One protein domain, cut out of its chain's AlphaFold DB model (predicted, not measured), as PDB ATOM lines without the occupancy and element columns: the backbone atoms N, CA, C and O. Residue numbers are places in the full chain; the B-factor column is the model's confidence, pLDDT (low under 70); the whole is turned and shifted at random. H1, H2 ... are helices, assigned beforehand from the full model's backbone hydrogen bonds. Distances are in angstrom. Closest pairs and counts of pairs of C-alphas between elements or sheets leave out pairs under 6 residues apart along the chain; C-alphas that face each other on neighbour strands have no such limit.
ATOM      1  N   GLN A 136      25.050  20.939 -16.630       90.25
ATOM      2  CA  GLN A 136      25.164  22.024 -15.656       90.25
ATOM      3  C   GLN A 136      26.630  22.297 -15.326       90.25
ATOM      4  O   GLN A 136      27.059  23.447 -15.396       90.25
ATOM      5  N   LEU A 137      27.430  21.254 -15.096       91.19
ATOM      6  CA  LEU A 137      28.865  21.400 -14.853       91.19
ATOM      7  C   LEU A 137      29.598  22.022 -16.050       91.19
ATOM      8  O   LEU A 137      30.482  22.863 -15.868       91.19
ATOM      9  N   LEU A 138      29.243  21.650 -17.284       92.56
ATOM     10  CA  LEU A 138      29.798  22.280 -18.485       92.56
ATOM     11  C   LEU A 138      29.394  23.754 -18.591       92.56
ATOM     12  O   LEU A 138      30.244  24.603 -18.872       92.56
ATOM     13  N   LYS A 139      28.121  24.070 -18.328       92.12
ATOM     14  CA  LYS A 139      27.600  25.444 -18.315       92.12
ATOM     15  C   LYS A 139      28.296  26.291 -17.254       92.12
ATOM     16  O   LYS A 139      28.667  27.424 -17.542       92.12
ATOM     17  N   GLU A 140      28.529  25.757 -16.061       95.56
ATOM     18  CA  GLU A 140      29.244  26.448 -14.985       95.56
ATOM     19  C   GLU A 140      30.703  26.720 -15.349       95.56
ATOM     20  O   GLU A 140      31.177  27.848 -15.193       95.56
ATOM     21  N   LYS A 141      31.408  25.721 -15.896       95.94
ATOM     22  CA  LYS A 141      32.789  25.882 -16.379       95.94
ATOM     23  C   LYS A 141      32.873  26.934 -17.478       95.94
ATOM     24  O   LYS A 141      33.721  27.821 -17.409       95.94
ATOM     25  N   PHE A 142      31.967  26.869 -18.452       96.44
ATOM     26  CA  PHE A 142      31.888  27.850 -19.527       96.44
ATOM     27  C   PHE A 142      31.589  29.247 -18.986       96.44
ATOM     28  O   PHE A 142      32.300  30.190 -19.312       96.44
ATOM     29  N   ARG A 143      30.586  29.386 -18.111       96.50
ATOM     30  CA  ARG A 143      30.221  30.666 -17.496       96.50
ATOM     31  C   ARG A 143      31.400  31.267 -16.742       96.50
ATOM     32  O   ARG A 143      31.671  32.453 -16.900       96.50
ATOM     33  N   LYS A 144      32.108  30.457 -15.952       97.38
ATOM     34  CA  LYS A 144      33.289  30.887 -15.199       97.38
ATOM     35  C   LYS A 144      34.400  31.362 -16.132       97.38
ATOM     36  O   LYS A 144      34.924  32.452 -15.927       97.38
ATOM     37  N   PHE A 145      34.727  30.573 -17.155       97.31
ATOM     38  CA  PHE A 145      35.740  30.931 -18.146       97.31
ATOM     39  C   PHE A 145      35.366  32.217 -18.890       97.31
ATOM     40  O   PHE A 145      36.150  33.155 -18.937       97.31
ATOM     41  N   TRP A 146      34.139  32.299 -19.401       97.25
ATOM     42  CA  TRP A 146      33.672  33.443 -20.176       97.25
ATOM     43  C   TRP A 146      33.625  34.731 -19.348       97.25
ATOM     44  O   TRP A 146      34.072  35.775 -19.816       97.25
ATOM     45  N   MET A 147      33.157  34.660 -18.098       96.19
ATOM     46  CA  MET A 147      33.201  35.794 -17.167       96.19
ATOM     47  C   MET A 147      34.631  36.229 -16.853       96.19
ATOM     48  O   MET A 147      34.892  37.428 -16.804       96.19
ATOM     49  N   ALA A 148      35.555  35.285 -16.667       96.25
ATOM     50  CA  ALA A 148      36.960  35.603 -16.437       96.25
ATOM     51  C   ALA A 148      37.589  36.290 -17.660       96.25
ATOM     52  O   ALA A 148      38.190  37.350 -17.507       96.25
ATOM     53  N   SER A 149      37.380  35.758 -18.869       96.44
ATOM     54  CA  SER A 149      37.874  36.370 -20.109       96.44
ATOM     55  C   SER A 149      37.269  37.750 -20.368       96.44
ATOM     56  O   SER A 149      37.968  38.652 -20.823       96.44
ATOM     57  N   LEU A 150      35.983  37.946 -20.058       95.06
ATOM     58  CA  LEU A 150      35.363  39.269 -20.125       95.06
ATOM     59  C   LEU A 150      36.005  40.233 -19.126       95.06
ATOM     60  O   LEU A 150      36.366  41.343 -19.503       95.06
ATOM     61  N   ALA A 151      36.182  39.818 -17.871       94.56
ATOM     62  CA  ALA A 151      36.801  40.655 -16.848       94.56
ATOM     63  C   ALA A 151      38.247  41.039 -17.204       94.56
ATOM     64  O   ALA A 151      38.650  42.177 -16.968       94.56
ATOM     65  N   GLU A 152      39.007  40.117 -17.798       95.81
ATOM     66  CA  GLU A 152      40.360  40.378 -18.287       95.81
ATOM     67  C   GLU A 152      40.362  41.402 -19.430       95.81
ATOM     68  O   GLU A 152      41.128  42.361 -19.382       95.81
ATOM     69  N   GLY A 153      39.449  41.269 -20.399       94.94
ATOM     70  CA  GLY A 153      39.314  42.220 -21.507       94.94
ATOM     71  C   GLY A 153      38.905  43.634 -21.075       94.94
ATOM     72  O   GLY A 153      39.355  44.604 -21.673       94.94
ATOM     73  N   PHE A 154      38.104  43.768 -20.014       94.50
ATOM     74  CA  PHE A 154      37.674  45.073 -19.488       94.50
ATOM     75  C   PHE A 154      38.655  45.709 -18.494       94.50
ATOM     76  O   PHE A 154      38.410  46.823 -18.029       94.50
ATOM     77  N   LYS A 155      39.752  45.036 -18.128       94.00
ATOM     78  CA  LYS A 155      40.688  45.546 -17.116       94.00
ATOM     79  C   LYS A 155      41.262  46.914 -17.500       94.00
ATOM     80  O   LYS A 155      41.188  47.844 -16.695       94.00
ATOM     81  N   ASP A 156      41.787  47.032 -18.715       94.00
ATOM     82  CA  ASP A 156      42.413  48.266 -19.203       94.00
ATOM     83  C   ASP A 156      41.374  49.384 -19.391       94.00
ATOM     84  O   ASP A 156      41.604  50.515 -18.957       94.00
ATOM     85  N   ASP A 157      40.190  49.055 -19.918       91.12
ATOM     86  CA  ASP A 157      39.070  49.995 -20.063       91.12
ATOM     87  C   ASP A 157      38.627  50.566 -18.705       91.12
ATOM     88  O   ASP A 157      38.349  51.760 -18.577       91.12
ATOM     89  N   LEU A 158      38.596  49.743 -17.649       88.75
ATOM     90  CA  LEU A 158      38.290  50.211 -16.294       88.75
ATOM     91  C   LEU A 158      39.386  51.126 -15.738       88.75
ATOM     92  O   LEU A 158      39.092  52.048 -14.974       88.75
ATOM     93  N   GLU A 159      40.650  50.892 -16.090       90.19
ATOM     94  CA  GLU A 159      41.745  51.797 -15.737       90.19
ATOM     95  C   GLU A 159      41.688  53.119 -16.513       90.19
ATOM     96  O   GLU A 159      42.031  54.161 -15.952       90.19
ATOM     97  N   GLU A 160      41.232  53.109 -17.766       91.06
ATOM     98  CA  GLU A 160      40.998  54.314 -18.569       91.06
ATOM     99  C   GLU A 160      39.820  55.130 -18.028       91.06
ATOM    100  O   GLU A 160      39.965  56.320 -17.743       91.06
ATOM    101  N   LEU A 161      38.691  54.475 -17.751       86.00
ATOM    102  CA  LEU A 161      37.508  55.106 -17.166       86.00
ATOM    103  C   LEU A 161      37.791  55.735 -15.795       86.00
ATOM    104  O   LEU A 161      37.223  56.774 -15.467       86.00
ATOM    105  N   ARG A 162      38.708  55.163 -15.000       85.06
ATOM    106  CA  ARG A 162      39.161  55.765 -13.729       85.06
ATOM    107  C   ARG A 162      39.993  57.031 -13.913       85.06
ATOM    108  O   ARG A 162      40.033  57.858 -13.004       85.06
ATOM    109  N   LYS A 163      40.693  57.169 -15.041       92.06
ATOM    110  CA  LYS A 163      41.500  58.357 -15.353       92.06
ATOM    111  C   LYS A 163      40.636  59.499 -15.873       92.06
ATOM    112  O   LYS A 163      41.079  60.644 -15.820       92.06
ATOM    113  N   GLU A 164      39.421  59.219 -16.351       88.12
ATOM    114  CA  GLU A 164      38.513  60.253 -16.830       88.12
ATOM    115  C   GLU A 164      37.965  61.110 -15.674       88.12
ATOM    116  O   GLU A 164      37.125  60.654 -14.896       88.12
ATOM    117  N   PRO A 165      38.332  62.403 -15.588       82.25
ATOM    118  CA  PRO A 165      37.863  63.277 -14.510       82.25
ATOM    119  C   PRO A 165      36.360  63.595 -14.605       82.25
ATOM    120  O   PRO A 165      35.775  64.127 -13.666       82.25
ATOM    121  N   ASN A 166      35.728  63.280 -15.740       82.06
ATOM    122  CA  ASN A 166      34.316  63.546 -16.011       82.06
ATOM    123  C   ASN A 166      33.414  62.328 -15.754       82.06
ATOM    124  O   ASN A 166      32.196  62.424 -15.940       82.06
ATOM    125  N   LEU A 167      33.979  61.187 -15.346       83.81
ATOM    126  CA  LEU A 167      33.221  59.997 -14.968       83.81
ATOM    127  C   LEU A 167      32.934  60.005 -13.461       83.81
ATOM    128  O   LEU A 167      33.344  59.132 -12.702       83.81
ATOM    129  N   GLY A 168      32.240  61.054 -13.019       87.12
ATOM    130  CA  GLY A 168      31.815  61.186 -11.631       87.12
ATOM    131  C   GLY A 168      30.730  60.165 -11.244       87.12
ATOM    132  O   GLY A 168      30.071  59.597 -12.121       87.12
ATOM    133  N   PRO A 169      30.467  59.983  -9.936       86.88
ATOM    134  CA  PRO A 169      29.465  59.041  -9.430       86.88
ATOM    135  C   PRO A 169      28.066  59.238 -10.028       86.88
ATOM    136  O   PRO A 169      27.368  58.265 -10.282       86.88
ATOM    137  N   SER A 170      27.669  60.486 -10.301       90.56
ATOM    138  CA  SER A 170      26.375  60.813 -10.915       90.56
ATOM    139  C   SER A 170      26.250  60.281 -12.344       90.56
ATOM    140  O   SER A 170      25.223  59.718 -12.712       90.56
ATOM    141  N   ARG A 171      27.308  60.418 -13.150       87.44
ATOM    142  CA  ARG A 171      27.335  59.916 -14.528       87.44
ATOM    143  C   ARG A 171      27.416  58.396 -14.563       87.44
ATOM    144  O   ARG A 171      26.755  57.778 -15.391       87.44
ATOM    145  N   LEU A 172      28.195  57.803 -13.658       89.38
ATOM    146  CA  LEU A 172      28.270  56.354 -13.503       89.38
ATOM    147  C   LEU A 172      26.912  55.770 -13.091       89.38
ATOM    148  O   LEU A 172      26.468  54.802 -13.696       89.38
ATOM    149  N   ALA A 173      26.219  56.395 -12.137       92.69
ATOM    150  CA  ALA A 173      24.872  55.992 -11.739       92.69
ATOM    151  C   ALA A 173      23.887  56.038 -12.918       92.69
ATOM    152  O   ALA A 173      23.178  55.064 -13.142       92.69
ATOM    153  N   LEU A 174      23.906  57.105 -13.725       92.12
ATOM    154  CA  LEU A 174      23.030  57.231 -14.896       92.12
ATOM    155  C   LEU A 174      23.342  56.192 -15.988       92.12
ATOM    156  O   LEU A 174      22.428  55.679 -16.633       92.12
ATOM    157  N   LEU A 175      24.620  55.848 -16.188       90.44
ATOM    158  CA  LEU A 175      25.026  54.760 -17.085       90.44
ATOM    159  C   LEU A 175      24.523  53.405 -16.581       90.44
ATOM    160  O   LEU A 175      23.976  52.637 -17.369       90.44
ATOM    161  N   VAL A 176      24.676  53.132 -15.282       90.75
ATOM    162  CA  VAL A 176      24.177  51.904 -14.646       90.75
ATOM    163  C   VAL A 176      22.654  51.821 -14.744       90.75
ATOM    164  O   VAL A 176      22.143  50.773 -15.117       90.75
ATOM    165  N   GLU A 177      21.932  52.910 -14.483       93.12
ATOM    166  CA  GLU A 177      20.469  52.968 -14.587       93.12
ATOM    167  C   GLU A 177      19.998  52.759 -16.032       93.12
ATOM    168  O   GLU A 177      19.073  51.988 -16.270       93.12
ATOM    169  N   SER A 178      20.690  53.347 -17.015       93.12
ATOM    170  CA  SER A 178      20.394  53.136 -18.441       93.12
ATOM    171  C   SER A 178      20.643  51.685 -18.879       93.12
ATOM    172  O   SER A 178      19.868  51.130 -19.655       93.12
ATOM    173  N   LEU A 179      21.714  51.058 -18.376       90.38
ATOM    174  CA  LEU A 179      22.035  49.647 -18.623       90.38
ATOM    175  C   LEU A 179      21.019  48.710 -17.967       90.38
ATOM    176  O   LEU A 179      20.546  47.780 -18.614       90.38
ATOM    177  N   ALA A 180      20.667  48.965 -16.708       88.19
ATOM    178  CA  ALA A 180      19.682  48.183 -15.971       88.19
ATOM    179  C   ALA A 180      18.290  48.286 -16.613       88.19
ATOM    180  O   ALA A 180      17.644  47.263 -16.829       88.19
ATOM    181  N   ALA A 181      17.874  49.495 -17.010       90.81
ATOM    182  CA  ALA A 181      16.618  49.719 -17.722       90.81
ATOM    183  C   ALA A 181      16.566  48.977 -19.067       90.81
ATOM    184  O   ALA A 181      15.509  48.504 -19.471       90.81
ATOM    185  N   GLY A 182      17.704  48.843 -19.759       83.50
ATOM    186  CA  GLY A 182      17.800  48.049 -20.985       83.50
ATOM    187  C   GLY A 182      17.805  46.537 -20.742       83.50
ATOM    188  O   GLY A 182      17.221  45.797 -21.527       83.50
ATOM    189  N   ALA A 183      18.439  46.066 -19.664       81.44
ATOM    190  CA  ALA A 183      18.492  44.644 -19.323       81.44
ATOM    191  C   ALA A 183      17.104  44.073 -18.997       81.44
ATOM    192  O   ALA A 183      16.815  42.941 -19.375       81.44
ATOM    193  N   ASP A 184      16.235  44.865 -18.368       75.12
ATOM    194  CA  ASP A 184      14.865  44.456 -18.029       75.12
ATOM    195  C   ASP A 184      14.013  44.176 -19.286       75.12
ATOM    196  O   ASP A 184      13.234  43.227 -19.321       75.12
TER     197      ASP A 184
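AT A GLANCE: This is residues 136 to 184 of the 207 residues of a protein of Scleroderma citrinum Foug A (UniProt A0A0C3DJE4). Picture an open hook with an empty middle: H1 and H2 follow each other end to end as one long arm with a bend between them, and after a turn at residues 164 to 168 H3 folds back as a second, shorter arm. The helices do not pack into a core, and H1 touches no helix, nor do H2 and H3. The printed part has 49 residues with three named helices, in the order H1, H2, H3, and no named strand; the class is all helix. The whole is only just extended, close to loose, with a radius of gyration of the C-alphas of 14.7 A, and only just flat, spanning 42 by 28 by 11 A.

HOW THE PARTS SIT: Start with H1, residues 136 to 153, and go on through Phe 154 to H2, residues 155 to 163; these two meet only through their link, a tight one of 1 residue. Five residues further on, across another tight link, you reach H3, residues 169 to 184. H2 and H3 are apart, with no C-alpha of the one within 8 A of the other. H1 and H3 are apart by the same measure. Look at the backbone O and N atoms: in H1, H2 and H3 every O i to N i+4 pair is within hydrogen-bond range.

IN THESE COORDINATES: Find C-alpha 136 at (25.164, 22.024, -15.656); from there H1 runs 25.3 A to C-alpha 153. H2 begins at C-alpha 155, at (40.688, 45.546, -17.116), and runs 13.0 A to C-alpha 163. H3 runs 22.4 A from C-alpha 169 to C-alpha 184 at (14.865, 44.456, -18.029).

THE WHOLE: The two C-alphas farthest apart are those of Gln 136 and Pro 165, at 43.2 A. The printed part has no cut and no long link. Its mean pLDDT is 91.0, and no printed residue is under 70.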